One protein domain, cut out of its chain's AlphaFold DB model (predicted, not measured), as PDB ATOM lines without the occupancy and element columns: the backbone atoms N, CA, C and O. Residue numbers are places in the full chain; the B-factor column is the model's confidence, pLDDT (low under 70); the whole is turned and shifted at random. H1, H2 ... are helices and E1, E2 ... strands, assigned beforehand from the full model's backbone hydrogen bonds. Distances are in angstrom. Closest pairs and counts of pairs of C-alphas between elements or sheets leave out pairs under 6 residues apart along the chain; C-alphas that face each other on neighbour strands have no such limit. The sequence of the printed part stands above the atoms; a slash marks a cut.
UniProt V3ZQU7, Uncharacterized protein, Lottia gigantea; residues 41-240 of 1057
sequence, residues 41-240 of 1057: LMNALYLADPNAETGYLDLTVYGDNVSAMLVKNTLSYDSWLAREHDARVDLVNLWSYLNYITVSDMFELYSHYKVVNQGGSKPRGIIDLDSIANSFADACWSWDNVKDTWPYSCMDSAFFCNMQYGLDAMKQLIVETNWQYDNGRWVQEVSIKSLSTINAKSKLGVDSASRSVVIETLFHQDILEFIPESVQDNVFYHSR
ATOM      1  N   LEU A  41    -188.903  51.994  10.761       90.19
ATOM      2  CA  LEU A  41    -190.093  51.824   9.932       90.19
ATOM      3  C   LEU A  41    -190.904  50.602  10.382       90.19
ATOM      4  O   LEU A  41    -192.106  50.724  10.584       90.19
ATOM      5  N   MET A  42    -190.262  49.460  10.652       89.06
ATOM      6  CA  MET A  42    -190.978  48.275  11.145       89.06
ATOM      7  C   MET A  42    -191.648  48.463  12.498       89.06
ATOM      8  O   MET A  42    -192.740  47.944  12.707       89.06
ATOM      9  N   ASN A  43    -191.031  49.209  13.417       90.06
ATOM     10  CA  ASN A  43    -191.688  49.534  14.681       90.06
ATOM     11  C   ASN A  43    -192.951  50.373  14.448       90.06
ATOM     12  O   ASN A  43    -193.949  50.161  15.131       90.06
ATOM     13  N   ALA A  44    -192.930  51.294  13.481       91.31
ATOM     14  CA  ALA A  44    -194.115  52.067  13.122       91.31
ATOM     15  C   ALA A  44    -195.191  51.215  12.443       91.31
ATOM     16  O   ALA A  44    -196.361  51.364  12.780       91.31
ATOM     17  N   LEU A  45    -194.813  50.293  11.552       91.88
ATOM     18  CA  LEU A  45    -195.756  49.354  10.933       91.88
ATOM     19  C   LEU A  45    -196.405  48.434  11.980       91.88
ATOM     20  O   LEU A  45    -197.619  48.268  11.973       91.88
ATOM     21  N   TYR A  46    -195.625  47.927  12.939       90.12
ATOM     22  CA  TYR A  46    -196.133  47.113  14.049       90.12
ATOM     23  C   TYR A  46    -197.163  47.855  14.909       90.12
ATOM     24  O   TYR A  46    -198.160  47.268  15.317       90.12
ATOM     25  N   LEU A  47    -196.939  49.145  15.180       88.12
ATOM     26  CA  LEU A  47    -197.889  49.971  15.934       88.12
ATOM     27  C   LEU A  47    -199.114  50.377  15.118       88.12
ATOM     28  O   LEU A  47    -200.184  50.607  15.680       88.12
ATOM     29  N   ALA A  48    -198.954  50.494  13.803       89.50
ATOM     30  CA  ALA A  48    -200.041  50.830  12.905       89.50
ATOM     31  C   ALA A  48    -200.959  49.634  12.605       89.50
ATOM     32  O   ALA A  48    -202.085  49.852  12.156       89.50
ATOM     33  N   ASP A  49    -200.506  48.399  12.856       86.31
ATOM     34  CA  ASP A  49    -201.298  47.185  12.658       86.31
ATOM     35  C   ASP A  49    -202.612  47.264  13.467       86.31
ATOM     36  O   ASP A  49    -202.584  47.441  14.690       86.31
ATOM     37  N   PRO A  50    -203.784  47.153  12.813       78.25
ATOM     38  CA  PRO A  50    -205.075  47.214  13.487       78.25
ATOM     39  C   PRO A  50    -205.371  46.003  14.386       78.25
ATOM     40  O   PRO A  50    -206.369  46.034  15.107       78.25
ATOM     41  N   ASN A  51    -204.558  44.943  14.356       78.12
ATOM     42  CA  ASN A  51    -204.748  43.750  15.170       78.12
ATOM     43  C   ASN A  51    -204.647  44.067  16.671       78.12
ATOM     44  O   ASN A  51    -203.585  44.415  17.171       78.12
ATOM     45  N   ALA A  52    -205.727  43.847  17.424       66.50
ATOM     46  CA  ALA A  52    -205.764  44.097  18.866       66.50
ATOM     47  C   ALA A  52    -204.660  43.363  19.665       66.50
ATOM     48  O   ALA A  52    -204.295  43.811  20.753       66.50
ATOM     49  N   GLU A  53    -204.105  42.262  19.143       76.25
ATOM     50  CA  GLU A  53    -202.989  41.540  19.761       76.25
ATOM     51  C   GLU A  53    -201.671  42.333  19.765       76.25
ATOM     52  O   GLU A  53    -200.815  42.057  20.609       76.25
ATOM     53  N   THR A  54    -201.464  43.301  18.862       80.12
ATOM     54  CA  THR A  54    -200.263  44.167  18.883       80.12
ATOM     55  C   THR A  54    -200.296  45.159  20.048       80.12
ATOM     56  O   THR A  54    -199.247  45.652  20.470       80.12
ATOM     57  N   GLY A  55    -201.469  45.345  20.660       74.44
ATOM     58  CA  GLY A  55    -201.691  46.229  21.796       74.44
ATOM     59  C   GLY A  55    -201.799  47.699  21.396       74.44
ATOM     60  O   GLY A  55    -201.853  48.049  20.223       74.44
ATOM     61  N   TYR A  56    -201.841  48.577  22.395       78.56
ATOM     62  CA  TYR A  56    -201.881  50.028  22.196       78.56
ATOM     63  C   TYR A  56    -200.929  50.739  23.159       78.56
ATOM     64  O   TYR A  56    -200.491  50.176  24.172       78.56
ATOM     65  N   LEU A  57    -200.577  51.977  22.822       82.12
ATOM     66  CA  LEU A  57    -199.638  52.784  23.588       82.12
ATOM     67  C   LEU A  57    -200.358  53.504  24.738       82.12
ATOM     68  O   LEU A  57    -201.121  54.437  24.515       82.12
ATOM     69  N   ASP A  58    -200.088  53.099  25.976       82.75
ATOM     70  CA  ASP A  58    -200.546  53.807  27.171       82.75
ATOM     71  C   ASP A  58    -199.549  54.912  27.539       82.75
ATOM     72  O   ASP A  58    -198.355  54.670  27.767       82.75
ATOM     73  N   LEU A  59    -200.046  56.146  27.578       84.56
ATOM     74  CA  LEU A  59    -199.260  57.356  27.763       84.56
ATOM     75  C   LEU A  59    -199.675  58.064  29.054       84.56
ATOM     76  O   LEU A  59    -200.801  58.531  29.206       84.56
ATOM     77  N   THR A  60    -198.731  58.218  29.982       83.81
ATOM     78  CA  THR A  60    -198.947  58.932  31.249       83.81
ATOM     79  C   THR A  60    -198.088  60.190  31.328       83.81
ATOM     80  O   THR A  60    -196.891  60.158  31.038       83.81
ATOM     81  N   VAL A  61    -198.675  61.294  31.801       77.75
ATOM     82  CA  VAL A  61    -197.984  62.583  31.954       77.75
ATOM     83  C   VAL A  61    -197.841  62.989  33.414       77.75
ATOM     84  O   VAL A  61    -198.821  63.047  34.153       77.75
ATOM     85  N   TYR A  62    -196.630  63.410  33.786       81.50
ATOM     86  CA  TYR A  62    -196.368  64.152  35.020       81.50
ATOM     87  C   TYR A  62    -195.586  65.436  34.711       81.50
ATOM     88  O   TYR A  62    -194.359  65.430  34.597       81.50
ATOM     89  N   GLY A  63    -196.304  66.556  34.577       79.69
ATOM     90  CA  GLY A  63    -195.725  67.829  34.134       79.69
ATOM     91  C   GLY A  63    -195.319  67.769  32.659       79.69
ATOM     92  O   GLY A  63    -196.146  67.448  31.815       79.69
ATOM     93  N   ASP A  64    -194.048  68.044  32.358       73.12
ATOM     94  CA  ASP A  64    -193.490  67.897  31.003       73.12
ATOM     95  C   ASP A  64    -192.873  66.509  30.750       73.12
ATOM     96  O   ASP A  64    -192.314  66.274  29.678       73.12
ATOM     97  N   ASN A  65    -192.936  65.591  31.718       81.31
ATOM     98  CA  ASN A  65    -192.425  64.234  31.550       81.31
ATOM     99  C   ASN A  65    -193.522  63.310  31.023       81.31
ATOM    100  O   ASN A  65    -194.623  63.273  31.574       81.31
ATOM    101  N   VAL A  66    -193.176  62.540  29.992       84.88
ATOM    102  CA  VAL A  66    -194.030  61.519  29.386       84.88
ATOM    103  C   VAL A  66    -193.463  60.148  29.739       84.88
ATOM    104  O   VAL A  66    -192.271  59.903  29.564       84.88
ATOM    105  N   SER A  67    -194.316  59.267  30.245       84.69
ATOM    106  CA  SER A  67    -194.052  57.836  30.374       84.69
ATOM    107  C   SER A  67    -194.904  57.105  29.350       84.69
ATOM    108  O   SER A  67    -196.082  57.421  29.212       84.69
ATOM    109  N   ALA A  68    -194.319  56.129  28.664       85.19
ATOM    110  CA  ALA A  68    -194.995  55.349  27.638       85.19
ATOM    111  C   ALA A  68    -194.814  53.855  27.906       85.19
ATOM    112  O   ALA A  68    -193.707  53.409  28.227       85.19
ATOM    113  N   MET A  69    -195.894  53.092  27.774       84.75
ATOM    114  CA  MET A  69    -195.897  51.642  27.912       84.75
ATOM    115  C   MET A  69    -196.822  51.036  26.859       84.75
ATOM    116  O   MET A  69    -197.964  51.447  26.737       84.75
ATOM    117  N   LEU A  70    -196.347  50.034  26.119       81.69
ATOM    118  CA  LEU A  70    -197.218  49.231  25.264       81.69
ATOM    119  C   LEU A  70    -198.015  48.254  26.143       81.69
ATOM    120  O   LEU A  70    -197.416  47.488  26.904       81.69
ATOM    121  N   VAL A  71    -199.347  48.309  26.076       78.19
ATOM    122  CA  VAL A  71    -200.265  47.532  26.925       78.19
ATOM    123  C   VAL A  71    -201.138  46.622  26.058       78.19
ATOM    124  O   VAL A  71    -201.402  46.913  24.897       78.19
ATOM    125  N   LYS A  72    -201.578  45.491  26.629       73.75
ATOM    126  CA  LYS A  72    -202.390  44.446  25.975       73.75
ATOM    127  C   LYS A  72    -201.744  43.792  24.735       73.75
ATOM    128  O   LYS A  72    -202.433  43.103  23.997       73.75
ATOM    129  N   ASN A  73    -200.430  43.923  24.545       79.31
ATOM    130  CA  ASN A  73    -199.714  43.316  23.425       79.31
ATOM    131  C   ASN A  73    -199.440  41.815  23.660       79.31
ATOM    132  O   ASN A  73    -198.432  41.417  24.249       79.31
ATOM    133  N   THR A  74    -200.356  40.957  23.224       82.38
ATOM    134  CA  THR A  74    -200.199  39.494  23.279       82.38
ATOM    135  C   THR A  74    -199.352  38.957  22.122       82.38
ATOM    136  O   THR A  74    -198.695  37.925  22.271       82.38
ATOM    137  N   LEU A  75    -199.290  39.682  21.005       82.62
ATOM    138  CA  LEU A  75    -198.423  39.405  19.871       82.62
ATOM    139  C   LEU A  75    -197.133  40.218  19.983       82.62
ATOM    140  O   LEU A  75    -197.125  41.431  19.789       82.62
ATOM    141  N   SER A  76    -196.016  39.552  20.287       86.81
ATOM    142  CA  SER A  76    -194.713  40.224  20.381       86.81
ATOM    143  C   SER A  76    -194.240  40.752  19.021       86.81
ATOM    144  O   SER A  76    -194.530  40.137  17.998       86.81
ATOM    145  N   TYR A  77    -193.455  41.834  19.014       86.31
ATOM    146  CA  TYR A  77    -192.838  42.381  17.797       86.31
ATOM    147  C   TYR A  77    -192.103  41.313  16.978       86.31
ATOM    148  O   TYR A  77    -192.336  41.201  15.784       86.31
ATOM    149  N   ASP A  78    -191.294  40.459  17.615       86.88
ATOM    150  CA  ASP A  78    -190.555  39.399  16.911       86.88
ATOM    151  C   ASP A  78    -191.502  38.360  16.281       86.88
ATOM    152  O   ASP A  78    -191.245  37.842  15.196       86.88
ATOM    153  N   SER A  79    -192.617  38.054  16.954       86.75
ATOM    154  CA  SER A  79    -193.646  37.143  16.441       86.75
ATOM    155  C   SER A  79    -194.455  37.758  15.305       86.75
ATOM    156  O   SER A  79    -194.795  37.049  14.364       86.75
ATOM    157  N   TRP A  80    -194.757  39.054  15.388       88.94
ATOM    158  CA  TRP A  80    -195.392  39.815  14.317       88.94
ATOM    159  C   TRP A  80    -194.472  39.903  13.097       88.94
ATOM    160  O   TRP A  80    -194.879  39.562  11.993       88.94
ATOM    161  N   LEU A  81    -193.195  40.227  13.305       86.00
ATOM    162  CA  LEU A  81    -192.183  40.334  12.254       86.00
ATOM    163  C   LEU A  81    -191.958  39.011  11.507       86.00
ATOM    164  O   LEU A  81    -191.603  39.014  10.335       86.00
ATOM    165  N   ALA A  82    -192.175  37.875  12.176       84.69
ATOM    166  CA  ALA A  82    -192.076  36.550  11.572       84.69
ATOM    167  C   ALA A  82    -193.274  36.173  10.676       84.69
ATOM    168  O   ALA A  82    -193.192  35.158   9.978       84.69
ATOM    169  N   ARG A  83    -194.377  36.938  10.713       86.69
ATOM    170  CA  ARG A  83    -195.535  36.745   9.827       86.69
ATOM    171  C   ARG A  83    -195.206  37.205   8.401       86.69
ATOM    172  O   ARG A  83    -194.194  37.854   8.154       86.69
ATOM    173  N   GLU A  84    -196.049  36.806   7.459       84.69
ATOM    174  CA  GLU A  84    -196.020  37.347   6.101       84.69
ATOM    175  C   GLU A  84    -196.565  38.777   6.123       84.69
ATOM    176  O   GLU A  84    -197.592  39.025   6.755       84.69
ATOM    177  N   HIS A  85    -195.869  39.695   5.452       84.38
ATOM    178  CA  HIS A  85    -196.251  41.107   5.382       84.38
ATOM    179  C   HIS A  85    -196.483  41.531   3.941       84.38
ATOM    180  O   HIS A  85    -195.706  41.173   3.050       84.38
ATOM    181  N   ASP A  86    -197.523  42.335   3.743       87.88
ATOM    182  CA  ASP A  86    -197.825  43.009   2.487       87.88
ATOM    183  C   ASP A  86    -197.520  44.498   2.660       87.88
ATOM    184  O   ASP A  86    -198.210  45.207   3.396       87.88
ATOM    185  N   ALA A  87    -196.500  44.980   1.946       86.00
ATOM    186  CA  ALA A  87    -196.054  46.367   2.032       86.00
ATOM    187  C   ALA A  87    -197.183  47.375   1.772       86.00
ATOM    188  O   ALA A  87    -197.207  48.446   2.380       86.00
ATOM    189  N   ARG A  88    -198.133  47.051   0.886       87.38
ATOM    190  CA  ARG A  88    -199.265  47.929   0.594       87.38
ATOM    191  C   ARG A  88    -200.216  47.997   1.774       87.38
ATOM    192  O   ARG A  88    -200.596  49.096   2.165       87.38
ATOM    193  N   VAL A  89    -200.577  46.853   2.347       89.12
ATOM    194  CA  VAL A  89    -201.461  46.798   3.522       89.12
ATOM    195  C   VAL A  89    -200.817  47.515   4.708       89.12
ATOM    196  O   VAL A  89    -201.456  48.361   5.331       89.12
ATOM    197  N   ASP A  90    -199.537  47.263   4.968       90.00
ATOM    198  CA  ASP A  90    -198.832  47.868   6.096       90.00
ATOM    199  C   ASP A  90    -198.677  49.384   5.942       90.00
ATOM    200  O   ASP A  90    -198.879  50.133   6.899       90.00
ATOM    201  N   LEU A  91    -198.375  49.874   4.734       92.19
ATOM    202  CA  LEU A  91    -198.298  51.313   4.468       92.19
ATOM    203  C   LEU A  91    -199.677  51.988   4.506       92.19
ATOM    204  O   LEU A  91    -199.772  53.135   4.945       92.19
ATOM    205  N   VAL A  92    -200.751  51.291   4.120       92.06
ATOM    206  CA  VAL A  92    -202.138  51.761   4.305       92.06
ATOM    207  C   VAL A  92    -202.481  51.875   5.792       92.06
ATOM    208  O   VAL A  92    -203.073  52.874   6.218       92.06
ATOM    209  N   ASN A  93    -202.074  50.892   6.596       91.06
ATOM    210  CA  ASN A  93    -202.234  50.920   8.047       91.06
ATOM    211  C   ASN A  93    -201.445  52.086   8.656       91.06
ATOM    212  O   ASN A  93    -202.002  52.869   9.429       91.06
ATOM    213  N   LEU A  94    -200.186  52.279   8.244       93.69
ATOM    214  CA  LEU A  94    -199.352  53.400   8.680       93.69
ATOM    215  C   LEU A  94    -199.975  54.748   8.320       93.69
ATOM    216  O   LEU A  94    -200.077  55.626   9.174       93.69
ATOM    217  N   TRP A  95    -200.438  54.915   7.082       95.00
ATOM    218  CA  TRP A  95    -201.145  56.120   6.655       95.00
ATOM    219  C   TRP A  95    -202.388  56.384   7.516       95.00
ATOM    220  O   TRP A  95    -202.618  57.516   7.949       95.00
ATOM    221  N   SER A  96    -203.163  55.340   7.820       91.94
ATOM    222  CA  SER A  96    -204.360  55.432   8.666       91.94
ATOM    223  C   SER A  96    -204.014  55.840  10.100       91.94
ATOM    224  O   SER A  96    -204.677  56.707  10.671       91.94
ATOM    225  N   TYR A  97    -202.943  55.275  10.661       90.81
ATOM    226  CA  TYR A  97    -202.419  55.604  11.986       90.81
ATOM    227  C   TYR A  97    -201.907  57.053  12.069       90.81
ATOM    228  O   TYR A  97    -202.276  57.790  12.984       90.81
ATOM    229  N   LEU A  98    -201.147  57.519  11.073       93.12
ATOM    230  CA  LEU A  98    -200.674  58.908  11.008       93.12
ATOM    231  C   LEU A  98    -201.831  59.906  10.870       93.12
ATOM    232  O   LEU A  98    -201.816  60.969  11.501       93.12
ATOM    233  N   ASN A  99    -202.857  59.563  10.084       91.81
ATOM    234  CA  ASN A  99    -204.079  60.356  10.011       91.81
ATOM    235  C   ASN A  99    -204.802  60.380  11.357       91.81
ATOM    236  O   ASN A  99    -205.143  61.466  11.812       91.81
ATOM    237  N   TYR A 100    -204.976  59.233  12.023       87.62
ATOM    238  CA  TYR A 100    -205.580  59.149  13.357       87.62
ATOM    239  C   TYR A 100    -204.865  60.059  14.366       87.62
ATOM    240  O   TYR A 100    -205.502  60.915  14.976       87.62
ATOM    241  N   ILE A 101    -203.538  59.979  14.469       88.12
ATOM    242  CA  ILE A 101    -202.738  60.875  15.318       88.12
ATOM    243  C   ILE A 101    -202.972  62.345  14.937       88.12
ATOM    244  O   ILE A 101    -203.175  63.217  15.786       88.12
ATOM    245  N   THR A 102    -202.987  62.636  13.635       88.81
ATOM    246  CA  THR A 102    -203.152  64.001  13.130       88.81
ATOM    247  C   THR A 102    -204.529  64.570  13.428       88.81
ATOM    248  O   THR A 102    -204.609  65.748  13.776       88.81
ATOM    249  N   VAL A 103    -205.608  63.796  13.289       86.19
ATOM    250  CA  VAL A 103    -206.990  64.289  13.421       86.19
ATOM    251  C   VAL A 103    -207.597  64.029  14.792       86.19
ATOM    252  O   VAL A 103    -208.595  64.665  15.115       86.19
ATOM    253  N   SER A 104    -207.001  63.143  15.591       80.81
ATOM    254  CA  SER A 104    -207.561  62.654  16.851       80.81
ATOM    255  C   SER A 104    -206.572  62.746  18.014       80.81
ATOM    256  O   SER A 104    -206.865  63.419  19.005       80.81
ATOM    257  N   ASP A 105    -205.368  62.182  17.882       84.12
ATOM    258  CA  ASP A 105    -204.434  62.041  19.009       84.12
ATOM    259  C   ASP A 105    -203.104  62.802  18.854       84.12
ATOM    260  O   ASP A 105    -202.008  62.256  18.739       84.12
ATOM    261  N   MET A 106    -203.186  64.131  18.929       86.00
ATOM    262  CA  MET A 106    -201.993  64.993  18.946       86.00
ATOM    263  C   MET A 106    -201.088  64.773  20.157       86.00
ATOM    264  O   MET A 106    -199.930  65.204  20.145       86.00
ATOM    265  N   PHE A 107    -201.623  64.180  21.221       87.50
ATOM    266  CA  PHE A 107    -200.860  63.917  22.425       87.50
ATOM    267  C   PHE A 107    -199.923  62.721  22.223       87.50
ATOM    268  O   PHE A 107    -198.766  62.777  22.651       87.50
ATOM    269  N   GLU A 108    -200.361  61.706  21.481       89.94
ATOM    270  CA  GLU A 108    -199.489  60.637  21.004       89.94
ATOM    271  C   GLU A 108    -198.341  61.187  20.140       89.94
ATOM    272  O   GLU A 108    -197.173  60.898  20.412       89.94
ATOM    273  N   LEU A 109    -198.628  62.099  19.197       91.81
ATOM    274  CA  LEU A 109    -197.579  62.759  18.401       91.81
ATOM    275  C   LEU A 109    -196.559  63.497  19.276       91.81
ATOM    276  O   LEU A 109    -195.349  63.379  19.077       91.81
ATOM    277  N   TYR A 110    -197.045  64.278  20.248       92.19
ATOM    278  CA  TYR A 110    -196.194  64.983  21.207       92.19
ATOM    279  C   TYR A 110    -195.295  64.012  21.977       92.19
ATOM    280  O   TYR A 110    -194.111  64.291  22.174       92.19
ATOM    281  N   SER A 111    -195.850  62.874  22.386       91.12
ATOM    282  CA  SER A 111    -195.169  61.862  23.188       91.12
ATOM    283  C   SER A 111    -194.017  61.204  22.433       91.12
ATOM    284  O   SER A 111    -192.918  61.129  22.988       91.12
ATOM    285  N   HIS A 112    -194.217  60.837  21.161       93.00
ATOM    286  CA  HIS A 112    -193.152  60.308  20.297       93.00
ATOM    287  C   HIS A 112    -191.950  61.261  20.240       93.00
ATOM    288  O   HIS A 112    -190.839  60.887  20.618       93.00
ATOM    289  N   TYR A 113    -192.172  62.538  19.908       92.31
ATOM    290  CA  TYR A 113    -191.094  63.535  19.863       92.31
ATOM    291  C   TYR A 113    -190.471  63.814  21.235       92.31
ATOM    292  O   TYR A 113    -189.253  63.971  21.347       92.31
ATOM    293  N   LYS A 114    -191.283  63.896  22.296       91.00
ATOM    294  CA  LYS A 114    -190.802  64.240  23.638       91.00
ATOM    295  C   LYS A 114    -189.880  63.169  24.202       91.00
ATOM    296  O   LYS A 114    -188.820  63.519  24.722       91.00
ATOM    297  N   VAL A 115    -190.265  61.900  24.085       89.88
ATOM    298  CA  VAL A 115    -189.470  60.772  24.581       89.88
ATOM    299  C   VAL A 115    -188.184  60.614  23.766       89.88
ATOM    300  O   VAL A 115    -187.116  60.449  24.356       89.88
ATOM    301  N   VAL A 116    -188.246  60.753  22.435       90.56
ATOM    302  CA  VAL A 116    -187.053  60.713  21.568       90.56
ATOM    303  C   VAL A 116    -186.070  61.837  21.926       90.56
ATOM    304  O   VAL A 116    -184.883  61.583  22.132       90.56
ATOM    305  N   ASN A 117    -186.556  63.070  22.105       88.12
ATOM    306  CA  ASN A 117    -185.715  64.229  22.425       88.12
ATOM    307  C   ASN A 117    -185.080  64.177  23.828       88.12
ATOM    308  O   ASN A 117    -184.054  64.812  24.061       88.12
ATOM    309  N   GLN A 118    -185.674  63.457  24.786       84.94
ATOM    310  CA  GLN A 118    -185.111  63.328  26.135       84.94
ATOM    311  C   GLN A 118    -183.799  62.530  26.172       84.94
ATOM    312  O   GLN A 118    -183.055  62.673  27.139       84.94
ATOM    313  N   GLY A 119    -183.491  61.751  25.127       71.44
ATOM    314  CA  GLY A 119    -182.246  60.995  25.007       71.44
ATOM    315  C   GLY A 119    -182.140  59.878  26.050       71.44
ATOM    316  O   GLY A 119    -181.734  60.094  27.189       71.44
ATOM    317  N   GLY A 120    -182.489  58.650  25.666       77.69
ATOM    318  CA  GLY A 120    -182.473  57.483  26.551       77.69
ATOM    319  C   GLY A 120    -182.946  56.213  25.847       77.69
ATOM    320  O   GLY A 120    -183.125  56.200  24.629       77.69
ATOM    321  N   SER A 121    -183.152  55.129  26.601       79.50
ATOM    322  CA  SER A 121    -183.787  53.922  26.058       79.50
ATOM    323  C   SER A 121    -185.246  54.219  25.706       79.50
ATOM    324  O   SER A 121    -186.051  54.455  26.609       79.50
ATOM    325  N   LYS A 122    -185.581  54.197  24.412       84.44
ATOM    326  CA  LYS A 122    -186.957  54.351  23.921       84.44
ATOM    327  C   LYS A 122    -187.813  53.173  24.424       84.44
ATOM    328  O   LYS A 122    -187.429  52.024  24.184       84.44
ATOM    329  N   PRO A 123    -188.932  53.410  25.138       81.44
ATOM    330  CA  PRO A 123    -189.901  52.360  25.437       81.44
ATOM    331  C   PRO A 123    -190.386  51.689  24.148       81.44
ATOM    332  O   PRO A 123    -190.481  52.339  23.106       81.44
ATOM    333  N   ARG A 124    -190.711  50.390  24.212       77.31
ATOM    334  CA  ARG A 124    -191.353  49.703  23.081       77.31
ATOM    335  C   ARG A 124    -192.669  50.409  22.764       77.31
ATOM    336  O   ARG A 124    -193.466  50.627  23.671       77.31
ATOM    337  N   GLY A 125    -192.851  50.758  21.496       81.19
ATOM    338  CA  GLY A 125    -193.999  51.517  21.011       81.19
ATOM    339  C   GLY A 125    -193.780  53.024  20.854       81.19
ATOM    340  O   GLY A 125    -194.683  53.698  20.388       81.19
ATOM    341  N   ILE A 126    -192.600  53.562  21.188       90.75
ATOM    342  CA  ILE A 126    -192.212  54.926  20.797       90.75
ATOM    343  C   ILE A 126    -191.417  54.888  19.494       90.75
ATOM    344  O   ILE A 126    -190.398  54.194  19.425       90.75
ATOM    345  N   ILE A 127    -191.855  55.674  18.508       92.25
ATOM    346  CA  ILE A 127    -191.229  55.772  17.187       92.25
ATOM    347  C   ILE A 127    -190.543  57.120  16.966       92.25
ATOM    348  O   ILE A 127    -191.026  58.181  17.360       92.25
ATOM    349  N   ASP A 128    -189.392  57.070  16.310       93.69
ATOM    350  CA  ASP A 128    -188.641  58.218  15.827       93.69
ATOM    351  C   ASP A 128    -189.129  58.598  14.424       93.69
ATOM    352  O   ASP A 128    -188.623  58.132  13.400       93.69
ATOM    353  N   LEU A 129    -190.152  59.452  14.392       92.94
ATOM    354  CA  LEU A 129    -190.766  59.937  13.154       92.94
ATOM    355  C   LEU A 129    -189.787  60.717  12.261       92.94
ATOM    356  O   LEU A 129    -189.971  60.723  11.046       92.94
ATOM    357  N   ASP A 130    -188.739  61.334  12.825       92.81
ATOM    358  CA  ASP A 130    -187.696  61.991  12.025       92.81
ATOM    359  C   ASP A 130    -186.860  60.947  11.269       92.81
ATOM    360  O   ASP A 130    -186.520  61.151  10.104       92.81
ATOM    361  N   SER A 131    -186.556  59.807  11.901       93.75
ATOM    362  CA  SER A 131    -185.874  58.694  11.230       93.75
ATOM    363  C   SER A 131    -186.704  58.140  10.072       93.75
ATOM    364  O   SER A 131    -186.163  57.924   8.994       93.75
ATOM    365  N   ILE A 132    -188.014  57.967  10.264       94.38
ATOM    366  CA  ILE A 132    -188.919  57.463   9.217       94.38
ATOM    367  C   ILE A 132    -189.023  58.465   8.061       94.38
ATOM    368  O   ILE A 132    -188.951  58.074   6.895       94.38
ATOM    369  N   ALA A 133    -189.135  59.763   8.365       94.88
ATOM    370  CA  ALA A 133    -189.142  60.812   7.349       94.88
ATOM    371  C   ALA A 133    -187.857  60.794   6.505       94.88
ATOM    372  O   ALA A 133    -187.931  60.930   5.285       94.88
ATOM    373  N   ASN A 134    -186.695  60.562   7.125       93.62
ATOM    374  CA  ASN A 134    -185.429  60.421   6.403       93.62
ATOM    375  C   ASN A 134    -185.403  59.171   5.514       93.62
ATOM    376  O   ASN A 134    -184.989  59.272   4.364       93.62
ATOM    377  N   SER A 135    -185.901  58.025   5.987       90.88
ATOM    378  CA  SER A 135    -186.009  56.814   5.160       90.88
ATOM    379  C   SER A 135    -186.901  57.032   3.933       90.88
ATOM    380  O   SER A 135    -186.562  56.619   2.823       90.88
ATOM    381  N   PHE A 136    -188.019  57.746   4.092       94.06
ATOM    382  CA  PHE A 136    -188.880  58.115   2.965       94.06
ATOM    383  C   PHE A 136    -188.235  59.169   2.056       94.06
ATOM    384  O   PHE A 136    -188.418  59.113   0.840       94.06
ATOM    385  N   ALA A 137    -187.434  60.090   2.602       94.25
ATOM    386  CA  ALA A 137    -186.636  61.022   1.807       94.25
ATOM    387  C   ALA A 137    -185.613  60.274   0.943       94.25
ATOM    388  O   ALA A 137    -185.477  60.567  -0.244       94.25
ATOM    389  N   ASP A 138    -184.929  59.280   1.505       89.56
ATOM    390  CA  ASP A 138    -183.980  58.452   0.766       89.56
ATOM    391  C   ASP A 138    -184.686  57.691  -0.361       89.56
ATOM    392  O   ASP A 138    -184.188  57.676  -1.489       89.56
ATOM    393  N   ALA A 139    -185.880  57.148  -0.105       89.88
ATOM    394  CA  ALA A 139    -186.685  56.507  -1.141       89.88
ATOM    395  C   ALA A 139    -187.165  57.484  -2.227       89.88
ATOM    396  O   ALA A 139    -187.143  57.151  -3.410       89.88
ATOM    397  N   CYS A 140    -187.526  58.707  -1.843       94.06
ATOM    398  CA  CYS A 140    -187.902  59.785  -2.755       94.06
ATOM    399  C   CYS A 140    -186.735  60.197  -3.675       94.06
ATOM    400  O   CYS A 140    -186.884  60.242  -4.897       94.06
ATOM    401  N   TRP A 141    -185.552  60.473  -3.113       94.25
ATOM    402  CA  TRP A 141    -184.406  61.015  -3.858       94.25
ATOM    403  C   TRP A 141    -183.541  59.951  -4.540       94.25
ATOM    404  O   TRP A 141    -182.857  60.255  -5.518       94.25
ATOM    405  N   SER A 142    -183.558  58.716  -4.035       92.56
ATOM    406  CA  SER A 142    -182.738  57.597  -4.516       92.56
ATOM    407  C   SER A 142    -183.585  56.419  -5.000       92.56
ATOM    408  O   SER A 142    -183.164  55.270  -4.872       92.56
ATOM    409  N   TRP A 143    -184.760  56.699  -5.573       91.00
ATOM    410  CA  TRP A 143    -185.755  55.701  -5.977       91.00
ATOM    411  C   TRP A 143    -185.177  54.509  -6.743       91.00
ATOM    412  O   TRP A 143    -185.398  53.363  -6.365       91.00
ATOM    413  N   ASP A 144    -184.356  54.757  -7.768       91.44
ATOM    414  CA  ASP A 144    -183.760  53.689  -8.581       91.44
ATOM    415  C   ASP A 144    -182.883  52.709  -7.787       91.44
ATOM    416  O   ASP A 144    -182.691  51.579  -8.231       91.44
ATOM    417  N   ASN A 145    -182.376  53.117  -6.621       87.56
ATOM    418  CA  ASN A 145    -181.575  52.265  -5.744       87.56
ATOM    419  C   ASN A 145    -182.430  51.447  -4.767       87.56
ATOM    420  O   ASN A 145    -181.943  50.444  -4.250       87.56
ATOM    421  N   VAL A 146    -183.664  51.877  -4.481       84.44
ATOM    422  CA  VAL A 146    -184.513  51.272  -3.439       84.44
ATOM    423  C   VAL A 146    -185.785  50.619  -3.971       84.44
ATOM    424  O   VAL A 146    -186.372  49.823  -3.248       84.44
ATOM    425  N   LYS A 147    -186.194  50.899  -5.215       83.06
ATOM    426  CA  LYS A 147    -187.467  50.446  -5.808       83.06
ATOM    427  C   LYS A 147    -187.659  48.933  -5.864       83.06
ATOM    428  O   LYS A 147    -188.777  48.485  -6.032       83.06
ATOM    429  N   ASP A 148    -186.594  48.148  -5.729       83.38
ATOM    430  CA  ASP A 148    -186.669  46.681  -5.682       83.38
ATOM    431  C   ASP A 148    -186.526  46.132  -4.243       83.38
ATOM    432  O   ASP A 148    -186.456  44.922  -4.030       83.38
ATOM    433  N   THR A 149    -186.446  47.009  -3.236       82.81
ATOM    434  CA  THR A 149    -186.280  46.654  -1.818       82.81
ATOM    435  C   THR A 149    -187.619  46.753  -1.097       82.81
ATOM    436  O   THR A 149    -188.332  47.741  -1.237       82.81
ATOM    437  N   TRP A 150    -187.964  45.760  -0.280       80.38
ATOM    438  CA  TRP A 150    -189.142  45.837   0.589       80.38
ATOM    439  C   TRP A 150    -188.929  46.893   1.703       80.38
ATOM    440  O   TRP A 150    -187.817  46.957   2.239       80.38
ATOM    441  N   PRO A 151    -189.935  47.710   2.085       83.50
ATOM    442  CA  PRO A 151    -191.330  47.737   1.613       83.50
ATOM    443  C   PRO A 151    -191.583  48.681   0.417       83.50
ATOM    444  O   PRO A 151    -192.728  48.960   0.076       83.50
ATOM    445  N   TYR A 152    -190.542  49.194  -0.240       84.50
ATOM    446  CA  TYR A 152    -190.656  50.186  -1.318       84.50
ATOM    447  C   TYR A 152    -191.138  49.599  -2.654       84.50
ATOM    448  O   TYR A 152    -191.522  50.350  -3.541       84.50
ATOM    449  N   SER A 153    -191.148  48.272  -2.803       78.50
ATOM    450  CA  SER A 153    -191.225  47.594  -4.103       78.50
ATOM    451  C   SER A 153    -192.527  47.711  -4.890       78.50
ATOM    452  O   SER A 153    -192.561  47.322  -6.054       78.50
ATOM    453  N   CYS A 154    -193.600  48.217  -4.284       80.62
ATOM    454  CA  CYS A 154    -194.899  48.318  -4.950       80.62
ATOM    455  C   CYS A 154    -195.609  49.665  -4.792       80.62
ATOM    456  O   CYS A 154    -196.806  49.776  -5.049       80.62
ATOM    457  N   MET A 155    -194.840  50.682  -4.413       87.88
ATOM    458  CA  MET A 155    -195.228  52.091  -4.463       87.88
ATOM    459  C   MET A 155    -194.361  52.795  -5.515       87.88
ATOM    460  O   MET A 155    -193.571  52.149  -6.204       87.88
ATOM    461  N   ASP A 156    -194.468  54.114  -5.638       91.56
ATOM    462  CA  ASP A 156    -193.557  54.910  -6.459       91.56
ATOM    463  C   ASP A 156    -192.818  55.978  -5.641       91.56
ATOM    464  O   ASP A 156    -193.072  56.196  -4.452       91.56
ATOM    465  N   SER A 157    -191.872  56.667  -6.284       94.38
ATOM    466  CA  SER A 157    -191.133  57.752  -5.638       94.38
ATOM    467  C   SER A 157    -192.050  58.872  -5.143       94.38
ATOM    468  O   SER A 157    -191.764  59.470  -4.110       94.38
ATOM    469  N   ALA A 158    -193.136  59.174  -5.864       95.12
ATOM    470  CA  ALA A 158    -194.031  60.278  -5.533       95.12
ATOM    471  C   ALA A 158    -194.813  59.994  -4.244       95.12
ATOM    472  O   ALA A 158    -194.932  60.891  -3.404       95.12
ATOM    473  N   PHE A 159    -195.247  58.749  -4.027       94.75
ATOM    474  CA  PHE A 159    -195.815  58.294  -2.759       94.75
ATOM    475  C   PHE A 159    -194.873  58.612  -1.589       94.75
ATOM    476  O   PHE A 159    -195.262  59.301  -0.643       94.75
ATOM    477  N   PHE A 160    -193.606  58.188  -1.672       94.38
ATOM    478  CA  PHE A 160    -192.637  58.397  -0.591       94.38
ATOM    479  C   PHE A 160    -192.264  59.867  -0.395       94.38
ATOM    480  O   PHE A 160    -192.161  60.306   0.750       94.38
ATOM    481  N   CYS A 161    -192.137  60.654  -1.468       95.88
ATOM    482  CA  CYS A 161    -191.916  62.098  -1.355       95.88
ATOM    483  C   CYS A 161    -193.067  62.785  -0.601       95.88
ATOM    484  O   CYS A 161    -192.836  63.579   0.310       95.88
ATOM    485  N   ASN A 162    -194.321  62.465  -0.937       96.06
ATOM    486  CA  ASN A 162    -195.476  63.080  -0.285       96.06
ATOM    487  C   ASN A 162    -195.666  62.585   1.157       96.06
ATOM    488  O   ASN A 162    -195.965  63.391   2.039       96.06
ATOM    489  N   MET A 163    -195.425  61.300   1.438       95.69
ATOM    490  CA  MET A 163    -195.428  60.781   2.811       95.69
ATOM    491  C   MET A 163    -194.339  61.441   3.668       95.69
ATOM    492  O   MET A 163    -194.599  61.819   4.811       95.69
ATOM    493  N   GLN A 164    -193.146  61.654   3.105       96.00
ATOM    494  CA  GLN A 164    -192.061  62.400   3.743       96.00
ATOM    495  C   GLN A 164    -192.482  63.839   4.070       96.00
ATOM    496  O   GLN A 164    -192.337  64.270   5.214       96.00
ATOM    497  N   TYR A 165    -193.082  64.560   3.116       96.25
ATOM    498  CA  TYR A 165    -193.626  65.898   3.372       96.25
ATOM    499  C   TYR A 165    -194.725  65.898   4.442       96.25
ATOM    500  O   TYR A 165    -194.825  66.850   5.220       96.25
ATOM    501  N   GLY A 166    -195.541  64.843   4.503       95.00
ATOM    502  CA  GLY A 166    -196.551  64.656   5.541       95.00
ATOM    503  C   GLY A 166    -195.923  64.563   6.932       95.00
ATOM    504  O   GLY A 166    -196.323  65.302   7.833       95.00
ATOM    505  N   LEU A 167    -194.892  63.728   7.091       95.69
ATOM    506  CA  LEU A 167    -194.157  63.559   8.350       95.69
ATOM    507  C   LEU A 167    -193.425  64.845   8.775       95.69
ATOM    508  O   LEU A 167    -193.515  65.258   9.934       95.69
ATOM    509  N   ASP A 168    -192.788  65.546   7.836       94.62
ATOM    510  CA  ASP A 168    -192.168  66.852   8.090       94.62
ATOM    511  C   ASP A 168    -193.193  67.896   8.551       94.62
ATOM    512  O   ASP A 168    -192.939  68.690   9.464       94.62
ATOM    513  N   ALA A 169    -194.377  67.912   7.937       93.69
ATOM    514  CA  ALA A 169    -195.452  68.805   8.343       93.69
ATOM    515  C   ALA A 169    -196.002  68.425   9.733       93.69
ATOM    516  O   ALA A 169    -196.271  69.317  10.545       93.69
ATOM    517  N   MET A 170    -196.103  67.126  10.053       94.00
ATOM    518  CA  MET A 170    -196.476  66.641  11.389       94.00
ATOM    519  C   MET A 170    -195.485  67.119  12.455       94.00
ATOM    520  O   MET A 170    -195.909  67.619  13.501       94.00
ATOM    521  N   LYS A 171    -194.177  67.084  12.174       93.25
ATOM    522  CA  LYS A 171    -193.138  67.626  13.065       93.25
ATOM    523  C   LYS A 171    -193.414  69.074  13.452       93.25
ATOM    524  O   LYS A 171    -193.372  69.427  14.632       93.25
ATOM    525  N   GLN A 172    -193.763  69.921  12.482       90.25
ATOM    526  CA  GLN A 172    -194.054  71.342  12.715       90.25
ATOM    527  C   GLN A 172    -195.272  71.568  13.624       90.25
ATOM    528  O   GLN A 172    -195.448  72.653  14.197       90.25
ATOM    529  N   LEU A 173    -196.125  70.556  13.811       90.25
ATOM    530  CA  LEU A 173    -197.226  70.641  14.761       90.25
ATOM    531  C   LEU A 173    -196.738  70.664  16.207       90.25
ATOM    532  O   LEU A 173    -197.326  71.415  16.996       90.25
ATOM    533  N   ILE A 174    -195.674  69.920  16.518       91.50
ATOM    534  CA  ILE A 174    -195.134  69.706  17.869       91.50
ATOM    535  C   ILE A 174    -193.864  70.511  18.136       91.50
ATOM    536  O   ILE A 174    -193.600  70.895  19.272       91.50
ATOM    537  N   VAL A 175    -193.095  70.806  17.098       90.44
ATOM    538  CA  VAL A 175    -191.780  71.428  17.207       90.44
ATOM    539  C   VAL A 175    -191.844  72.892  16.781       90.44
ATOM    540  O   VAL A 175    -192.501  73.246  15.802       90.44
ATOM    541  N   GLU A 176    -191.161  73.756  17.527       88.50
ATOM    542  CA  GLU A 176    -190.857  75.132  17.141       88.50
ATOM    543  C   GLU A 176    -189.388  75.241  16.776       88.50
ATOM    544  O   GLU A 176    -188.504  74.745  17.474       88.50
ATOM    545  N   THR A 177    -189.148  75.893  15.647       85.88
ATOM    546  CA  THR A 177    -187.812  76.218  15.180       85.88
ATOM    547  C   THR A 177    -187.586  77.704  15.382       85.88
ATOM    548  O   THR A 177    -188.237  78.520  14.730       85.88
ATOM    549  N   ASN A 178    -186.634  78.045  16.240       86.38
ATOM    550  CA  ASN A 178    -186.207  79.413  16.468       86.38
ATOM    551  C   ASN A 178    -184.781  79.587  15.950       86.38
ATOM    552  O   ASN A 178    -183.893  78.796  16.244       86.38
ATOM    553  N   TRP A 179    -184.545  80.635  15.168       84.56
ATOM    554  CA  TRP A 179    -183.190  80.994  14.767       84.56
ATOM    555  C   TRP A 179    -182.585  81.881  15.846       84.56
ATOM    556  O   TRP A 179    -183.052  82.997  16.071       84.56
ATOM    557  N   GLN A 180    -181.541  81.389  16.506       87.50
ATOM    558  CA  GLN A 180    -180.764  82.167  17.460       87.50
ATOM    559  C   GLN A 180    -179.412  82.537  16.859       87.50
ATOM    560  O   GLN A 180    -178.803  81.762  16.125       87.50
ATOM    561  N   TYR A 181    -178.935  83.743  17.148       85.94
ATOM    562  CA  TYR A 181    -177.598  84.157  16.740       85.94
ATOM    563  C   TYR A 181    -176.602  83.775  17.837       85.94
ATOM    564  O   TYR A 181    -176.502  84.471  18.847       85.94
ATOM    565  N   ASP A 182    -175.876  82.676  17.633       85.88
ATOM    566  CA  ASP A 182    -174.873  82.162  18.567       85.88
ATOM    567  C   ASP A 182    -173.479  82.145  17.918       85.88
ATOM    568  O   ASP A 182    -173.293  81.731  16.772       85.88
ATOM    569  N   ASN A 183    -172.476  82.651  18.642       82.38
ATOM    570  CA  ASN A 183    -171.068  82.702  18.219       82.38
ATOM    571  C   ASN A 183    -170.818  83.233  16.789       82.38
ATOM    572  O   ASN A 183    -169.939  82.759  16.066       82.38
ATOM    573  N   GLY A 184    -171.570  84.255  16.369       87.44
ATOM    574  CA  GLY A 184    -171.393  84.886  15.059       87.44
ATOM    575  C   GLY A 184    -172.058  84.142  13.895       87.44
ATOM    576  O   GLY A 184    -171.786  84.468  12.737       87.44
ATOM    577  N   ARG A 185    -172.900  83.140  14.172       87.19
ATOM    578  CA  ARG A 185    -173.680  82.405  13.173       87.19
ATOM    579  C   ARG A 185    -175.128  82.266  13.629       87.19
ATOM    580  O   ARG A 185    -175.418  82.183  14.816       87.19
ATOM    581  N   TRP A 186    -176.039  82.227  12.668       82.25
ATOM    582  CA  TRP A 186    -177.409  81.813  12.938       82.25
ATOM    583  C   TRP A 186    -177.422  80.298  13.142       82.25
ATOM    584  O   TRP A 186    -177.023  79.552  12.248       82.25
ATOM    585  N   VAL A 187    -177.838  79.868  14.326       86.56
ATOM    586  CA  VAL A 187    -178.027  78.471  14.701       86.56
ATOM    587  C   VAL A 187    -179.523  78.235  14.853       86.56
ATOM    588  O   VAL A 187    -180.247  79.052  15.422       86.56
ATOM    589  N   GLN A 188    -179.989  77.126  14.294       84.44
ATOM    590  CA  GLN A 188    -181.367  76.693  14.424       84.44
ATOM    591  C   GLN A 188    -181.524  75.989  15.777       84.44
ATOM    592  O   GLN A 188    -180.966  74.914  15.985       84.44
ATOM    593  N   GLU A 189    -182.257  76.599  16.702       84.50
ATOM    594  CA  GLU A 189    -182.667  75.963  17.947       84.50
ATOM    595  C   GLU A 189    -184.040  75.324  17.746       84.50
ATOM    596  O   GLU A 189    -185.005  75.971  17.328       84.50
ATOM    597  N   VAL A 190    -184.111  74.027  18.018       84.06
ATOM    598  CA  VAL A 190    -185.315  73.222  17.859       84.06
ATOM    599  C   VAL A 190    -185.839  72.897  19.252       84.06
ATOM    600  O   VAL A 190    -185.155  72.239  20.032       84.06
ATOM    601  N   SER A 191    -187.041  73.368  19.577       89.31
ATOM    602  CA  SER A 191    -187.677  73.140  20.878       89.31
ATOM    603  C   SER A 191    -189.057  72.517  20.714       89.31
ATOM    604  O   SER A 191    -189.829  72.919  19.846       89.31
ATOM    605  N   ILE A 192    -189.396  71.557  21.571       90.25
ATOM    606  CA  ILE A 192    -190.736  70.962  21.611       90.25
ATOM    607  C   ILE A 192    -191.696  71.942  22.295       90.25
ATOM    608  O   ILE A 192    -191.405  72.433  23.388       90.25
ATOM    609  N   LYS A 193    -192.844  72.211  21.663       90.81
ATOM    610  CA  LYS A 193    -193.923  73.050  22.211       90.81
ATOM    611  C   LYS A 193    -194.382  72.516  23.559       90.81
ATOM    612  O   LYS A 193    -194.408  71.310  23.771       90.81
ATOM    613  N   SER A 194    -194.803  73.401  24.460       88.38
ATOM    614  CA  SER A 194    -195.322  72.957  25.759       88.38
ATOM    615  C   SER A 194    -196.555  72.063  25.585       88.38
ATOM    616  O   SER A 194    -197.371  72.298  24.688       88.38
ATOM    617  N   LEU A 195    -196.752  71.094  26.484       85.06
ATOM    618  CA  LEU A 195    -197.958  70.261  26.470       85.06
ATOM    619  C   LEU A 195    -199.233  71.112  26.568       85.06
ATOM    620  O   LEU A 195    -200.230  70.804  25.926       85.06
ATOM    621  N   SER A 196    -199.193  72.228  27.305       83.00
ATOM    622  CA  SER A 196    -200.321  73.166  27.372       83.00
ATOM    623  C   SER A 196    -200.679  73.754  26.001       83.00
ATOM    624  O   SER A 196    -201.855  73.877  25.681       83.00
ATOM    625  N   THR A 197    -199.682  74.039  25.157       84.44
ATOM    626  CA  THR A 197    -199.866  74.520  23.781       84.44
ATOM    627  C   THR A 197    -200.440  73.431  22.879       84.44
ATOM    628  O   THR A 197    -201.268  73.726  22.023       84.44
ATOM    629  N   ILE A 198    -200.018  72.176  23.061       84.50
ATOM    630  CA  ILE A 198    -200.557  71.041  22.301       84.50
ATOM    631  C   ILE A 198    -202.001  70.748  22.711       84.50
ATOM    632  O   ILE A 198    -202.864  70.643  21.846       84.50
ATOM    633  N   ASN A 199    -202.289  70.732  24.013       78.19
ATOM    634  CA  ASN A 199    -203.642  70.578  24.553       78.19
ATOM    635  C   ASN A 199    -204.559  71.759  24.206       78.19
ATOM    636  O   ASN A 199    -205.780  71.615  24.251       78.19
ATOM    637  N   ALA A 200    -203.979  72.913  23.857       72.69
ATOM    638  CA  ALA A 200    -204.710  74.072  23.369       72.69
ATOM    639  C   ALA A 200    -205.118  73.984  21.890       72.69
ATOM    640  O   ALA A 200    -205.835  74.849  21.395       72.69
ATOM    641  N   LYS A 201    -204.694  72.954  21.157       72.00
ATOM    642  CA  LYS A 201    -205.167  72.715  19.792       72.00
ATOM    643  C   LYS A 201    -206.514  72.001  19.828       72.00
ATOM    644  O   LYS A 201    -206.752  71.147  20.682       72.00
ATOM    645  N   SER A 202    -207.426  72.360  18.924       62.00
ATOM    646  CA  SER A 202    -208.709  71.661  18.834       62.00
ATOM    647  C   SER A 202    -208.459  70.210  18.463       62.00
ATOM    648  O   SER A 202    -207.556  69.880  17.716       62.00
ATOM    649  N   LYS A 203    -209.269  69.304  18.975       65.56
ATOM    650  CA  LYS A 203    -209.111  67.867  18.767       65.56
ATOM    651  C   LYS A 203    -209.597  67.386  17.390       65.56
ATOM    652  O   LYS A 203    -209.729  66.192  17.192       65.56
ATOM    653  N   LEU A 204    -209.871  68.311  16.462       63.19
ATOM    654  CA  LEU A 204    -210.543  68.041  15.186       63.19
ATOM    655  C   LEU A 204    -209.636  68.019  13.963       63.19
ATOM    656  O   LEU A 204    -210.132  67.833  12.864       63.19
ATOM    657  N   GLY A 205    -208.339  68.290  14.096       66.19
ATOM    658  CA  GLY A 205    -207.431  68.339  12.943       66.19
ATOM    659  C   GLY A 205    -207.529  69.616  12.096       66.19
ATOM    660  O   GLY A 205    -206.599  69.918  11.356       66.19
ATOM    661  N   VAL A 206    -208.597  70.412  12.219       72.56
ATOM    662  CA  VAL A 206    -208.864  71.570  11.337       72.56
ATOM    663  C   VAL A 206    -208.862  72.897  12.087       72.56
ATOM    664  O   VAL A 206    -209.677  73.770  11.835       72.56
ATOM    665  N   ASP A 207    -207.965  73.048  13.049       72.19
ATOM    666  CA  ASP A 207    -207.940  74.177  13.985       72.19
ATOM    667  C   ASP A 207    -206.764  75.135  13.778       72.19
ATOM    668  O   ASP A 207    -206.664  76.185  14.410       72.19
ATOM    669  N   SER A 208    -205.839  74.762  12.898       77.00
ATOM    670  CA  SER A 208    -204.686  75.581  12.545       77.00
ATOM    671  C   SER A 208    -204.300  75.368  11.091       77.00
ATOM    672  O   SER A 208    -204.510  74.292  10.528       77.00
ATOM    673  N   ALA A 209    -203.687  76.388  10.489       82.75
ATOM    674  CA  ALA A 209    -203.154  76.285   9.135       82.75
ATOM    675  C   ALA A 209    -202.152  75.124   9.016       82.75
ATOM    676  O   ALA A 209    -202.213  74.370   8.052       82.75
ATOM    677  N   SER A 210    -201.292  74.930  10.022       84.69
ATOM    678  CA  SER A 210    -200.288  73.862  10.023       84.69
ATOM    679  C   SER A 210    -200.902  72.460   9.998       84.69
ATOM    680  O   SER A 210    -200.397  71.612   9.277       84.69
ATOM    681  N   ARG A 211    -201.999  72.194  10.724       86.06
ATOM    682  CA  ARG A 211    -202.657  70.874  10.640       86.06
ATOM    683  C   ARG A 211    -203.423  70.681   9.344       86.06
ATOM    684  O   ARG A 211    -203.364  69.596   8.781       86.06
ATOM    685  N   SER A 212    -204.067  71.731   8.829       88.94
ATOM    686  CA  SER A 212    -204.659  71.663   7.493       88.94
ATOM    687  C   SER A 212    -203.617  71.321   6.429       88.94
ATOM    688  O   SER A 212    -203.948  70.578   5.516       88.94
ATOM    689  N   VAL A 213    -202.375  71.807   6.555       91.19
ATOM    690  CA  VAL A 213    -201.272  71.409   5.663       91.19
ATOM    691  C   VAL A 213    -200.975  69.916   5.792       91.19
ATOM    692  O   VAL A 213    -200.903  69.252   4.771       91.19
ATOM    693  N   VAL A 214    -200.877  69.365   7.008       92.69
ATOM    694  CA  VAL A 214    -200.664  67.915   7.191       92.69
ATOM    695  C   VAL A 214    -201.766  67.098   6.520       92.69
ATOM    696  O   VAL A 214    -201.465  66.193   5.751       92.69
ATOM    697  N   ILE A 215    -203.035  67.436   6.771       91.69
ATOM    698  CA  ILE A 215    -204.181  66.726   6.185       91.69
ATOM    699  C   ILE A 215    -204.166  66.849   4.656       91.69
ATOM    700  O   ILE A 215    -204.352  65.860   3.961       91.69
ATOM    701  N   GLU A 216    -203.912  68.043   4.117       93.31
ATOM    702  CA  GLU A 216    -203.819  68.258   2.668       93.31
ATOM    703  C   GLU A 216    -202.677  67.448   2.035       93.31
ATOM    704  O   GLU A 216    -202.867  66.899   0.953       93.31
ATOM    705  N   THR A 217    -201.534  67.319   2.713       94.25
ATOM    706  CA  THR A 217    -200.409  66.505   2.238       94.25
ATOM    707  C   THR A 217    -200.710  65.010   2.317       94.25
ATOM    708  O   THR A 217    -200.458  64.301   1.353       94.25
ATOM    709  N   LEU A 218    -201.292  64.516   3.417       94.00
ATOM    710  CA  LEU A 218    -201.653  63.096   3.557       94.00
ATOM    711  C   LEU A 218    -202.772  62.673   2.590       94.00
ATOM    712  O   LEU A 218    -202.858  61.499   2.243       94.00
ATOM    713  N   PHE A 219    -203.599  63.615   2.132       94.88
ATOM    714  CA  PHE A 219    -204.614  63.411   1.092       94.88
ATOM    715  C   PHE A 219    -204.137  63.831  -0.309       94.88
ATOM    716  O   PHE A 219    -204.959  64.060  -1.204       94.88
ATOM    717  N   HIS A 220    -202.824  63.949  -0.521       95.12
ATOM    718  CA  HIS A 220    -202.286  64.174  -1.856       95.12
ATOM    719  C   HIS A 220    -202.623  62.991  -2.773       95.12
ATOM    720  O   HIS A 220    -202.621  61.838  -2.339       95.12
ATOM    721  N   GLN A 221    -202.907  63.267  -4.047       93.62
ATOM    722  CA  GLN A 221    -203.397  62.254  -4.986       93.62
ATOM    723  C   GLN A 221    -202.419  61.080  -5.147       93.62
ATOM    724  O   GLN A 221    -202.858  59.936  -5.101       93.62
ATOM    725  N   ASP A 222    -201.114  61.361  -5.204       93.75
ATOM    726  CA  ASP A 222    -200.053  60.341  -5.282       93.75
ATOM    727  C   ASP A 222    -200.004  59.409  -4.055       93.75
ATOM    728  O   ASP A 222    -199.485  58.303  -4.137       93.75
ATOM    729  N   ILE A 223    -200.525  59.835  -2.896       94.38
ATOM    730  CA  ILE A 223    -200.686  58.944  -1.737       94.38
ATOM    731  C   ILE A 223    -201.965  58.127  -1.904       94.38
ATOM    732  O   ILE A 223    -201.955  56.904  -1.780       94.38
ATOM    733  N   LEU A 224    -203.076  58.812  -2.188       93.44
ATOM    734  CA  LEU A 224    -204.409  58.216  -2.227       93.44
ATOM    735  C   LEU A 224    -204.578  57.163  -3.326       93.44
ATOM    736  O   LEU A 224    -205.395  56.267  -3.154       93.44
ATOM    737  N   GLU A 225    -203.799  57.215  -4.407       91.38
ATOM    738  CA  GLU A 225    -203.779  56.167  -5.440       91.38
ATOM    739  C   GLU A 225    -203.515  54.764  -4.857       91.38
ATOM    740  O   GLU A 225    -204.054  53.764  -5.336       91.38
ATOM    741  N   PHE A 226    -202.754  54.687  -3.763       88.00
ATOM    742  CA  PHE A 226    -202.393  53.426  -3.121       88.00
ATOM    743  C   PHE A 226    -203.306  53.053  -1.948       88.00
ATOM    744  O   PHE A 226    -203.365  51.873  -1.581       88.00
ATOM    745  N   ILE A 227    -204.055  54.021  -1.404       90.00
ATOM    746  CA  ILE A 227    -204.974  53.831  -0.277       90.00
ATOM    747  C   ILE A 227    -206.358  53.405  -0.788       90.00
ATOM    748  O   ILE A 227    -206.938  54.117  -1.604       90.00
ATOM    749  N   PRO A 228    -206.956  52.302  -0.303       90.62
ATOM    750  CA  PRO A 228    -208.314  51.924  -0.688       90.62
ATOM    751  C   PRO A 228    -209.325  53.027  -0.368       90.62
ATOM    752  O   PRO A 228    -209.302  53.589   0.726       90.62
ATOM    753  N   GLU A 229    -210.246  53.309  -1.292       87.69
ATOM    754  CA  GLU A 229    -211.218  54.403  -1.153       87.69
ATOM    755  C   GLU A 229    -212.026  54.323   0.155       87.69
ATOM    756  O   GLU A 229    -212.236  55.340   0.818       87.69
ATOM    757  N   SER A 230    -212.392  53.111   0.584       83.38
ATOM    758  CA  SER A 230    -213.079  52.866   1.858       83.38
ATOM    759  C   SER A 230    -212.279  53.352   3.072       83.38
ATOM    760  O   SER A 230    -212.849  53.938   3.989       83.38
ATOM    761  N   VAL A 231    -210.957  53.172   3.068       86.06
ATOM    762  CA  VAL A 231    -210.057  53.623   4.138       86.06
ATOM    763  C   VAL A 231    -209.908  55.146   4.105       86.06
ATOM    764  O   VAL A 231    -209.946  55.794   5.153       86.06
ATOM    765  N   GLN A 232    -209.836  55.738   2.907       90.88
ATOM    766  CA  GLN A 232    -209.817  57.196   2.746       90.88
ATOM    767  C   GLN A 232    -211.077  57.846   3.328       90.88
ATOM    768  O   GLN A 232    -211.010  58.872   4.008       90.88
ATOM    769  N   ASP A 233    -212.232  57.229   3.076       87.19
ATOM    770  CA  ASP A 233    -213.535  57.709   3.521       87.19
ATOM    771  C   ASP A 233    -213.742  57.639   5.037       87.19
ATOM    772  O   ASP A 233    -214.609  58.359   5.549       87.19
ATOM    773  N   ASN A 234    -212.956  56.814   5.736       87.31
ATOM    774  CA  ASN A 234    -213.089  56.556   7.168       87.31
ATOM    775  C   ASN A 234    -212.327  57.556   8.052       87.31
ATOM    776  O   ASN A 234    -212.664  57.715   9.223       87.31
ATOM    777  N   VAL A 235    -211.360  58.308   7.507       87.88
ATOM    778  CA  VAL A 235    -210.511  59.228   8.295       87.88
ATOM    779  C   VAL A 235    -211.314  60.251   9.094       87.88
ATOM    780  O   VAL A 235    -210.970  60.565  10.232       87.88
ATOM    781  N   PHE A 236    -212.400  60.776   8.523       88.12
ATOM    782  CA  PHE A 236    -213.277  61.696   9.245       88.12
ATOM    783  C   PHE A 236    -213.888  61.046  10.500       88.12
ATOM    784  O   PHE A 236    -213.931  61.674  11.562       88.12
ATOM    785  N   TYR A 237    -214.295  59.779  10.399       85.62
ATOM    786  CA  TYR A 237    -214.916  59.042  11.497       85.62
ATOM    787  C   TYR A 237    -213.934  58.722  12.621       85.62
ATOM    788  O   TYR A 237    -214.350  58.571  13.759       85.62
ATOM    789  N   HIS A 238    -212.630  58.740  12.346       80.44
ATOM    790  CA  HIS A 238    -211.583  58.643  13.363       80.44
ATOM    791  C   HIS A 238    -211.335  59.950  14.133       80.44
ATOM    792  O   HIS A 238    -210.552  59.962  15.080       80.44
ATOM    793  N   SER A 239    -211.954  61.068  13.740       81.81
ATOM    794  CA  SER A 239    -211.764  62.346  14.431       81.81
ATOM    795  C   SER A 239    -212.492  62.392  15.777       81.81
ATOM    796  O   SER A 239    -213.604  61.882  15.923       81.81
ATOM    797  N   ARG A 240    -211.931  63.120  16.753       78.69
ATOM    798  CA  ARG A 240    -212.604  63.348  18.050       78.69
ATOM    799  C   ARG A 240    -213.890  64.154  17.930       78.69
ATOM    800  O   ARG A 240    -214.687  64.124  18.859       78.69
TER     801      ARG A 240
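Overview. This is residues 41 to 240 of the 1057 residues of an uncharacterized protein of Lottia gigantea (UniProt V3ZQU7). Three helices, H5, H7 and H9, lie side by side in a row, with H3 next to H7 and H9; H4 crosses one end of this group, and the hairpin of E1 and E2 packs on H4 from the side away from these helices. A second hairpin, E3 and E4, begins directly after H7 and reaches away from the helices as an arm. The printed part has 200 residues with eleven named helices and four named strands, in the order H1, E1, E2, H2, H3, H4, H5, H6, H7, E3, E4, H8, H9, H10, H11; each of the two sheets, E1 - E2 and E3 - E4, is an antiparallel pair. The class is mixed, helices and strands. The whole is compact, with a radius of gyration of the C-alphas of 17.2 A and spans of 49 by 39 by 33 A.

Arrangement. H1, residues 41 to 48, touches residues 90 to 97 of H3, residues 87 to 103, at a steep tilt of 64 degrees, the same way; the closest C-alphas are those of Ala 48 and Leu 94, 5.0 A apart. E1, residues 56 to 62, and E2, residues 65 to 71, form a hairpin, antiparallel at 156 degrees, with N 58 and O 69 within hydrogen-bond range at 2.8 A. H2, residues 77 to 81, only just touches H1, with 3 pairs of C-alphas within 8 A, the closest being those of Tyr 46 and Tyr 77, 6.9 A apart. H4, residues 106 to 117, and H3 touch only at the corner by their link, about perpendicular at 75 degrees, with the C-alphas of Ile 101 and Leu 109 closest at 6.3 A. The closest C-alphas of E2 and H4 are those of Val 66 and Ser 111, 6.3 A apart. H5, residues 129 to 141, touches H7, residues 157 to 174, at a shallow tilt of 28 degrees, opposite ways, closest at the C-alphas of Cys 140 and Ser 157, 4.8 A. H6, residues 143 to 146, is close to H5 but not clearly touching: the C-alphas of Ala 139 and Val 146 are closest, at 6.1 A. H7 is the hub, touching four helices; it only just touches H4, with 3 pairs of C-alphas within 8 A, the closest being those of Tyr 110 and Ile 174 at 5.9 A. E3, residues 175 to 182, and E4, residues 185 to 192, are a hairpin, antiparallel at 152 degrees, with N 178 and O 189 at 2.9 A. H8, residues 195 to 199, touches H4, closest at the C-alphas of Met 106 and Ile 198, 7.1 A. H9, residues 209 to 218, touches H7 at a shallow tilt of 25 degrees, opposite ways, closest at the C-alphas of Gly 166 and Thr 217, 5.4 A. H3, H7 and H9 form a bundle, helices set lengthwise beside each other. H10, residues 221 to 224, touches residues 158 to 163 of H7, closest at the C-alphas of Phe 159 and Ile 223, 5.0 A. H11, residues 229 to 234, is close to H3 but not clearly touching, with the C-alphas of Ser 96 and Val 231 at 7.5 A. Every O i to N i+4 pair is within hydrogen-bond range in H1, H2, H3, H4, H5, H8, H9 and H11, and 13 of 14 are in H7; H6 and H10 are too short for such a pair.

Along the chain. H1 begins at C-alpha 41, (-190.093, 51.824, 9.932). From first to last C-alpha, E1 is 19.9 A long, E2 19.0 A, H3 23.9 A, H4 16.7 A and H5 18.2 A. H7, the longest helix, measures 26.7 A and ends at C-alpha 174, (-195.134, 69.706, 17.869). E3 is 20.1 A long, E4 22.2 A and H9 14.4 A. H11 ends at C-alpha 234, (-213.089, 56.556, 7.168).

Size, cuts and confidence. The two C-alphas farthest apart are those of Thr 74 and Gly 184, at 54.4 A. The printed part has no cut. The link from H4 to H5, 11 residues, is long. The mean pLDDT of the printed part is 86.7; residue 52 and residues 202 to 205 are under 70.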